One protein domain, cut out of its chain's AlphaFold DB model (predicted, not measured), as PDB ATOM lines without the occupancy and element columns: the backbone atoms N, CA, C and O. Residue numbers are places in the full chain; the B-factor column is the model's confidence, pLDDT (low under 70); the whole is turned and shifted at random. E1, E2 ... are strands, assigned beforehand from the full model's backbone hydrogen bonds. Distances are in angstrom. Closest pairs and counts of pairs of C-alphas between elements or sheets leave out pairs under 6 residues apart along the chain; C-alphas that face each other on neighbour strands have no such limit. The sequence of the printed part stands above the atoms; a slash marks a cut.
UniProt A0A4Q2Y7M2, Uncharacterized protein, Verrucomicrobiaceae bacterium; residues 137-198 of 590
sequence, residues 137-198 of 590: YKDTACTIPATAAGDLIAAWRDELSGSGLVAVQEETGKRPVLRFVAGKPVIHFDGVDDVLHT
ATOM      1  N   TYR A 137     -22.621  14.927 -26.325       96.12
ATOM      2  CA  TYR A 137     -21.419  15.203 -27.113       96.12
ATOM      3  C   TYR A 137     -20.800  16.558 -26.787       96.12
ATOM      4  O   TYR A 137     -21.489  17.529 -26.469       96.12
ATOM      5  N   LYS A 138     -19.474  16.621 -26.918       97.06
ATOM      6  CA  LYS A 138     -18.651  17.823 -26.724       97.06
ATOM      7  C   LYS A 138     -18.684  18.772 -27.921       97.06
ATOM      8  O   LYS A 138     -18.267  19.926 -27.805       97.06
ATOM      9  N   ASP A 139     -19.156  18.288 -29.066       97.19
ATOM     10  CA  ASP A 139     -19.273  19.006 -30.330       97.19
ATOM     11  C   ASP A 139     -20.701  18.933 -30.896       97.19
ATOM     12  O   ASP A 139     -21.445  17.985 -30.651       97.19
ATOM     13  N   THR A 140     -21.089  19.942 -31.677       96.31
ATOM     14  CA  THR A 140     -22.440  20.027 -32.255       96.31
ATOM     15  C   THR A 140     -22.686  19.001 -33.361       96.31
ATOM     16  O   THR A 140     -23.831  18.638 -33.620       96.31
ATOM     17  N   ALA A 141     -21.624  18.467 -33.974       95.56
ATOM     18  CA  ALA A 141     -21.718  17.417 -34.985       95.56
ATOM     19  C   ALA A 141     -21.982  16.018 -34.394       95.56
ATOM     20  O   ALA A 141     -22.167  15.066 -35.152       95.56
ATOM     21  N   CYS A 142     -22.045  15.892 -33.061       94.12
ATOM     22  CA  CYS A 142     -22.234  14.625 -32.355       94.12
ATOM     23  C   CYS A 142     -21.142  13.586 -32.681       94.12
ATOM     24  O   CYS A 142     -21.446  12.412 -32.900       94.12
ATOM     25  N   THR A 143     -19.873  14.005 -32.762       94.44
ATOM     26  CA  THR A 143     -18.756  13.103 -33.116       94.44
ATOM     27  C   THR A 143     -17.852  12.760 -31.937       94.44
ATOM     28  O   THR A 143     -17.179  11.728 -31.959       94.44
ATOM     29  N   ILE A 144     -17.856  13.578 -30.880       94.50
ATOM     30  CA  ILE A 144     -17.002  13.426 -29.702       94.50
ATOM     31  C   ILE A 144     -17.892  13.249 -28.466       94.50
ATOM     32  O   ILE A 144     -18.393  14.242 -27.936       94.50
ATOM     33  N   PRO A 145     -18.087  12.016 -27.967       93.38
ATOM     34  CA  PRO A 145     -18.882  11.779 -26.769       93.38
ATOM     35  C   PRO A 145     -18.330  12.531 -25.551       93.38
ATOM     36  O   PRO A 145     -17.116  12.561 -25.320       93.38
ATOM     37  N   ALA A 146     -19.221  13.108 -24.749       94.25
ATOM     38  CA  ALA A 146     -18.888  13.598 -23.417       94.25
ATOM     39  C   ALA A 146     -18.802  12.393 -22.472       94.25
ATOM     40  O   ALA A 146     -19.724  11.588 -22.410       94.25
ATOM     41  N   THR A 147     -17.683  12.224 -21.766       92.00
ATOM     42  CA  THR A 147     -17.416  11.013 -20.958       92.00
ATOM     43  C   THR A 147     -16.924  11.314 -19.548       92.00
ATOM     44  O   THR A 147     -16.937  10.425 -18.695       92.00
ATOM     45  N   ALA A 148     -16.508  12.551 -19.277       92.62
ATOM     46  CA  ALA A 148     -15.965  12.966 -17.995       92.62
ATOM     47  C   ALA A 148     -16.807  14.076 -17.359       92.62
ATOM     48  O   ALA A 148     -17.336  14.956 -18.040       92.62
ATOM     49  N   ALA A 149     -16.899  14.062 -16.026       92.44
ATOM     50  CA  ALA A 149     -17.446  15.193 -15.287       92.44
ATOM     51  C   ALA A 149     -16.649  16.459 -15.642       92.44
ATOM     52  O   ALA A 149     -15.421  16.442 -15.580       92.44
ATOM     53  N   GLY A 150     -17.339  17.539 -15.999       95.25
ATOM     54  CA  GLY A 150     -16.714  18.775 -16.473       95.25
ATOM     55  C   GLY A 150     -16.672  18.929 -17.995       95.25
ATOM     56  O   GLY A 150     -16.352  20.017 -18.465       95.25
ATOM     57  N   ASP A 151     -17.009  17.896 -18.776       97.50
ATOM     58  CA  ASP A 151     -17.153  18.048 -20.226       97.50
ATOM     59  C   ASP A 151     -18.299  19.021 -20.555       97.50
ATOM     60  O   ASP A 151     -19.412  18.868 -20.055       97.50
ATOM     61  N   LEU A 152     -18.032  20.008 -21.414       97.69
ATOM     62  CA  LEU A 152     -19.067  20.883 -21.972       97.69
ATOM     63  C   LEU A 152     -19.933  20.096 -22.954       97.69
ATOM     64  O   LEU A 152     -19.401  19.412 -23.829       97.69
ATOM     65  N   ILE A 153     -21.249  20.228 -22.838       97.81
ATOM     66  CA  ILE A 153     -22.230  19.561 -23.690       97.81
ATOM     67  C   ILE A 153     -22.638  20.509 -24.812       97.81
ATOM     68  O   ILE A 153     -23.370  21.471 -24.607       97.81
ATOM     69  N   ALA A 154     -22.150  20.231 -26.017       97.56
ATOM     70  CA  ALA A 154     -22.516  20.964 -27.223       97.56
ATOM     71  C   ALA A 154     -23.719  20.352 -27.941       97.56
ATOM     72  O   ALA A 154     -24.378  21.050 -28.706       97.56
ATOM     73  N   ALA A 155     -23.989  19.062 -27.733       96.56
ATOM     74  CA  ALA A 155     -25.170  18.415 -28.278       96.56
ATOM     75  C   ALA A 155     -25.700  17.304 -27.368       96.56
ATOM     76  O   ALA A 155     -24.931  16.595 -26.716       96.56
ATOM     77  N   TRP A 156     -27.020  17.142 -27.381       95.81
ATOM     78  CA  TRP A 156     -27.741  15.987 -26.873       95.81
ATOM     79  C   TRP A 156     -28.572  15.370 -28.003       95.81
ATOM     80  O   TRP A 156     -29.466  16.021 -28.540       95.81
ATOM     81  N   ARG A 157     -28.263  14.130 -28.376       92.12
ATOM     82  CA  ARG A 157     -28.992  13.325 -29.356       92.12
ATOM     83  C   ARG A 157     -29.871  12.321 -28.631       92.12
ATOM     84  O   ARG A 157     -29.395  11.570 -27.785       92.12
ATOM     85  N   ASP A 158     -31.133  12.258 -29.017       85.69
ATOM     86  CA  ASP A 158     -32.030  11.218 -28.540       85.69
ATOM     87  C   ASP A 158     -31.793   9.916 -29.320       85.69
ATOM     88  O   ASP A 158     -32.319   9.706 -30.414       85.69
ATOM     89  N   GLU A 159     -30.933   9.059 -28.768       79.62
ATOM     90  CA  GLU A 159     -30.620   7.749 -29.348       79.62
ATOM     91  C   GLU A 159     -31.634   6.661 -28.963       79.62
ATOM     92  O   GLU A 159     -31.703   5.637 -29.637       79.62
ATOM     93  N   LEU A 160     -32.419   6.863 -27.895       71.62
ATOM     94  CA  LEU A 160     -33.269   5.813 -27.322       71.62
ATOM     95  C   LEU A 160     -34.693   5.817 -27.879       71.62
ATOM     96  O   LEU A 160     -35.268   4.745 -28.044       71.62
ATOM     97  N   SER A 161     -35.271   6.983 -28.190       69.38
ATOM     98  CA  SER A 161     -36.644   7.025 -28.721       69.38
ATOM     99  C   SER A 161     -36.740   6.693 -30.213       69.38
ATOM    100  O   SER A 161     -37.835   6.489 -30.731       69.38
ATOM    101  N   GLY A 162     -35.609   6.700 -30.926       72.25
ATOM    102  CA  GLY A 162     -35.568   6.587 -32.385       72.25
ATOM    103  C   GLY A 162     -36.004   7.852 -33.139       72.25
ATOM    104  O   GLY A 162     -36.012   7.837 -34.367       72.25
ATOM    105  N   SER A 163     -36.329   8.955 -32.447       76.25
ATOM    106  CA  SER A 163     -36.769  10.212 -33.080       76.25
ATOM    107  C   SER A 163     -35.675  10.918 -33.887       76.25
ATOM    108  O   SER A 163     -35.970  11.727 -34.766       76.25
ATOM    109  N   GLY A 164     -34.402  10.642 -33.579       83.44
ATOM    110  CA  GLY A 164     -33.257  11.306 -34.201       83.44
ATOM    111  C   GLY A 164     -33.152  12.799 -33.870       83.44
ATOM    112  O   GLY A 164     -32.371  13.501 -34.514       83.44
ATOM    113  N   LEU A 165     -33.920  13.296 -32.893       87.38
ATOM    114  CA  LEU A 165     -33.859  14.689 -32.463       87.38
ATOM    115  C   LEU A 165     -32.502  15.001 -31.823       87.38
ATOM    116  O   LEU A 165     -31.929  14.188 -31.092       87.38
ATOM    117  N   VAL A 166     -31.997  16.208 -32.092       92.69
ATOM    118  CA  VAL A 166     -30.733  16.705 -31.542       92.69
ATOM    119  C   VAL A 166     -30.937  18.113 -30.998       92.69
ATOM    120  O   VAL A 166     -31.302  19.024 -31.739       92.69
ATOM    121  N   ALA A 167     -30.674  18.298 -29.707       94.94
ATOM    122  CA  ALA A 167     -30.539  19.614 -29.102       94.94
ATOM    123  C   ALA A 167     -29.063  20.035 -29.138       94.94
ATOM    124  O   ALA A 167     -28.206  19.270 -28.710       94.94
ATOM    125  N   VAL A 168     -28.750  21.226 -29.642       96.62
ATOM    126  CA  VAL A 168     -27.390  21.737 -29.849       96.62
ATOM    127  C   VAL A 168     -27.174  23.091 -29.171       96.62
ATOM    128  O   VAL A 168     -28.106  23.874 -28.992       96.62
ATOM    129  N   GLN A 169     -25.923  23.380 -28.823       97.38
ATOM    130  CA  GLN A 169     -25.454  24.687 -28.379       97.38
ATOM    131  C   GLN A 169     -24.083  24.986 -28.983       97.38
ATOM    132  O   GLN A 169     -23.055  24.419 -28.595       97.38
ATOM    133  N   GLU A 170     -24.070  25.887 -29.959       96.19
ATOM    134  CA  GLU A 170     -22.864  26.231 -30.707       96.19
ATOM    135  C   GLU A 170     -21.887  27.058 -29.870       96.19
ATOM    136  O   GLU A 170     -20.678  26.810 -29.919       96.19
ATOM    137  N   GLU A 171     -22.392  27.984 -29.054       96.44
ATOM    138  CA  GLU A 171     -21.570  28.907 -28.279       96.44
ATOM    139  C   GLU A 171     -20.955  28.206 -27.064       96.44
ATOM    140  O   GLU A 171     -21.643  27.907 -26.094       96.44
ATOM    141  N   THR A 172     -19.638  27.976 -27.082       96.50
ATOM    142  CA  THR A 172     -18.913  27.278 -26.002       96.50
ATOM    143  C   THR A 172     -19.155  27.870 -24.611       96.50
ATOM    144  O   THR A 172     -19.153  27.118 -23.643       96.50
ATOM    145  N   GLY A 173     -19.364  29.189 -24.509       94.06
ATOM    146  CA  GLY A 173     -19.631  29.873 -23.240       94.06
ATOM    147  C   GLY A 173     -21.011  29.600 -22.637       94.06
ATOM    148  O   GLY A 173     -21.157  29.805 -21.447       94.06
ATOM    149  N   LYS A 174     -21.965  29.100 -23.437       95.88
ATOM    150  CA  LYS A 174     -23.360  28.810 -23.052       95.88
ATOM    151  C   LYS A 174     -23.655  27.308 -22.971       95.88
ATOM    152  O   LYS A 174     -24.814  26.883 -23.024       95.88
ATOM    153  N   ARG A 175     -22.612  26.473 -23.034       97.81
ATOM    154  CA  ARG A 175     -22.760  25.017 -23.051       97.81
ATOM    155  C   ARG A 175     -22.880  24.515 -21.619       97.81
ATOM    156  O   ARG A 175     -21.911  24.658 -20.871       97.81
ATOM    157  N   PRO A 176     -23.957  23.786 -21.285       97.19
ATOM    158  CA  PRO A 176     -24.061  23.182 -19.972       97.19
ATOM    159  C   PRO A 176     -22.985  22.115 -19.759       97.19
ATOM    160  O   PRO A 176     -22.387  21.588 -20.699       97.19
ATOM    161  N   VAL A 177     -22.748  21.755 -18.500       96.81
ATOM    162  CA  VAL A 177     -21.642  20.873 -18.100       96.81
ATOM    163  C   VAL A 177     -22.150  19.482 -17.732       96.81
ATOM    164  O   VAL A 177     -23.090  19.339 -16.949       96.81
ATOM    165  N   LEU A 178     -21.485  18.429 -18.211       95.69
ATOM    166  CA  LEU A 178     -21.721  17.066 -17.743       95.69
ATOM    167  C   LEU A 178     -21.298  16.917 -16.280       95.69
ATOM    168  O   LEU A 178     -20.147  17.167 -15.914       95.69
ATOM    169  N   ARG A 179     -22.198  16.416 -15.436       93.75
ATOM    170  CA  ARG A 179     -21.878  15.946 -14.085       93.75
ATOM    171  C   ARG A 179     -22.366  14.520 -13.882       93.75
ATOM    172  O   ARG A 179     -23.206  14.030 -14.623       93.75
ATOM    173  N   PHE A 180     -21.851  13.869 -12.847       85.31
ATOM    174  CA  PHE A 180     -22.356  12.579 -12.392       85.31
ATOM    175  C   PHE A 180     -22.902  12.742 -10.976       85.31
ATOM    176  O   PHE A 180     -22.177  13.174 -10.081       85.31
ATOM    177  N   VAL A 181     -24.174  12.412 -10.772       81.06
ATOM    178  CA  VAL A 181     -24.841  12.439  -9.464       81.06
ATOM    179  C   VAL A 181     -25.276  11.016  -9.148       81.06
ATOM    180  O   VAL A 181     -26.016  10.410  -9.917       81.06
ATOM    181  N   ALA A 182     -24.756  10.457  -8.050       76.81
ATOM    182  CA  ALA A 182     -24.949   9.047  -7.686       76.81
ATOM    183  C   ALA A 182     -24.611   8.067  -8.836       76.81
ATOM    184  O   ALA A 182     -25.325   7.100  -9.081       76.81
ATOM    185  N   GLY A 183     -23.536   8.351  -9.585       74.25
ATOM    186  CA  GLY A 183     -23.095   7.533 -10.723       74.25
ATOM    187  C   GLY A 183     -23.910   7.706 -12.011       74.25
ATOM    188  O   GLY A 183     -23.513   7.166 -13.039       74.25
ATOM    189  N   LYS A 184     -24.999   8.487 -11.996       79.12
ATOM    190  CA  LYS A 184     -25.824   8.775 -13.177       79.12
ATOM    191  C   LYS A 184     -25.394  10.091 -13.832       79.12
ATOM    192  O   LYS A 184     -25.168  11.064 -13.106       79.12
ATOM    193  N   PRO A 185     -25.275  10.156 -15.168       86.81
ATOM    194  CA  PRO A 185     -24.944  11.399 -15.841       86.81
ATOM    195  C   PRO A 185     -26.113  12.387 -15.775       86.81
ATOM    196  O   PRO A 185     -27.269  12.013 -15.956       86.81
ATOM    197  N   VAL A 186     -25.806  13.658 -15.531       91.31
ATOM    198  CA  VAL A 186     -26.757  14.772 -15.530       91.31
ATOM    199  C   VAL A 186     -26.153  15.961 -16.274       91.31
ATOM    200  O   VAL A 186     -24.955  16.227 -16.162       91.31
ATOM    201  N   ILE A 187     -26.982  16.692 -17.016       94.69
ATOM    202  CA  ILE A 187     -26.601  17.965 -17.639       94.69
ATOM    203  C   ILE A 187     -26.832  19.072 -16.605       94.69
ATOM    204  O   ILE A 187     -27.949  19.245 -16.116       94.69
ATOM    205  N   HIS A 188     -25.781  19.794 -16.231       94.56
ATOM    206  CA  HIS A 188     -25.856  20.902 -15.289       94.56
ATOM    207  C   HIS A 188     -25.847  22.231 -16.037       94.56
ATOM    208  O   HIS A 188     -24.847  22.561 -16.666       94.56
ATOM    209  N   PHE A 189     -26.950  22.967 -15.917       94.94
ATOM    210  CA  PHE A 189     -27.077  24.347 -16.366       94.94
ATOM    211  C   PHE A 189     -26.697  25.268 -15.202       94.94
ATOM    212  O   PHE A 189     -27.206  25.098 -14.090       94.94
ATOM    213  N   ASP A 190     -25.798  26.214 -15.442       89.44
ATOM    214  CA  ASP A 190     -25.252  27.136 -14.446       89.44
ATOM    215  C   ASP A 190     -26.256  28.201 -13.967       89.44
ATOM    216  O   ASP A 190     -26.076  28.811 -12.910       89.44
ATOM    217  N   GLY A 191     -27.354  28.367 -14.708       87.56
ATOM    218  CA  GLY A 191     -28.432  29.300 -14.404       87.56
ATOM    219  C   GLY A 191     -28.160  30.739 -14.841       87.56
ATOM    220  O   GLY A 191     -28.919  31.623 -14.443       87.56
ATOM    221  N   VAL A 192     -27.108  30.983 -15.629       89.69
ATOM    222  CA  VAL A 192     -26.788  32.304 -16.182       89.69
ATOM    223  C   VAL A 192     -27.155  32.350 -17.659       89.69
ATOM    224  O   VAL A 192     -28.034  33.122 -18.044       89.69
ATOM    225  N   ASP A 193     -26.508  31.524 -18.476       90.94
ATOM    226  CA  ASP A 193     -26.660  31.554 -19.931       90.94
ATOM    227  C   ASP A 193     -26.595  30.174 -20.596       90.94
ATOM    228  O   ASP A 193     -26.703  30.096 -21.822       90.94
ATOM    229  N   ASP A 194     -26.502  29.094 -19.815       96.06
ATOM    230  CA  ASP A 194     -26.547  27.742 -20.355       96.06
ATOM    231  C   ASP A 194     -27.888  27.424 -21.039       96.06
ATOM    232  O   ASP A 194     -28.970  27.580 -20.465       96.06
ATOM    233  N   VAL A 195     -27.830  26.897 -22.264       92.50
ATOM    234  CA  VAL A 195     -29.021  26.475 -23.024       92.50
ATOM    235  C   VAL A 195     -28.662  25.403 -24.057       92.50
ATOM    236  O   VAL A 195     -27.575  25.427 -24.614       92.50
ATOM    237  N   LEU A 196     -29.588  24.483 -24.355       94.38
ATOM    238  CA  LEU A 196     -29.547  23.590 -25.521       94.38
ATOM    239  C   LEU A 196     -30.795  23.835 -26.385       94.38
ATOM    240  O   LEU A 196     -31.912  23.825 -25.870       94.38
ATOM    241  N   HIS A 197     -30.618  24.032 -27.691       92.44
ATOM    242  CA  HIS A 197     -31.696  24.317 -28.640       92.44
ATOM    243  C   HIS A 197     -31.926  23.142 -29.586       92.44
ATOM    244  O   HIS A 197     -30.988  22.667 -30.211       92.44
ATOM    245  N   THR A 198     -33.169  22.707 -29.769       89.69
ATOM    246  CA  THR A 198     -33.528  21.754 -30.830       89.69
ATOM    247  C   THR A 198     -34.369  22.452 -31.893       89.69
ATOM    248  O   THR A 198     -35.254  23.247 -31.568       89.69
TER     249      THR A 198
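Overview. This is residues 137 to 198 of the 590 residues of an uncharacterized protein of Verrucomicrobiaceae bacterium (UniProt A0A4Q2Y7M2). Little regular structure: two small strand hairpins, E1 with E2 and E3 with E4, stand in a rounded body mostly of loops. Residues 137 to 154 loop along one side, residues 159 to 164 stick out, and the last residues return beside E2. The 62 printed residues hold four named strands, E1 to E4 in order, in two antiparallel sheets; the class is all strand, with 16 residues in named elements. It is compact, radius of gyration of the C-alphas 11.2 A, spanning 28 by 27 by 19 A.

Arrangement. E1, residues 155 to 157, and E2, residues 166 to 168, form an antiparallel hairpin at 173 degrees; N 156 and O 167 are 2.8 A apart. Residues 167 to 168 of E2 pair antiparallel with residues 197 to 198. E3, residues 177 to 181, and E4, residues 184 to 188, form an antiparallel hairpin at 142 degrees with a tight link; N 179 and O 186 are 2.9 A apart. E2 and E3 are apart.

Along the chain. E1 begins at C-alpha 155 (-25.170, 18.415, -28.278) and is 6.5 A long; E2 is 6.3 A, E3 12.5 A. E4, 12.3 A, ends at C-alpha 188 (-25.856, 20.902, -15.289).

Size, cuts and confidence. The farthest C-alphas, of Gly 162 and Val 192, are 31.6 A apart. The printed part has no cut and no long link; only residue 161 has pLDDT under 70.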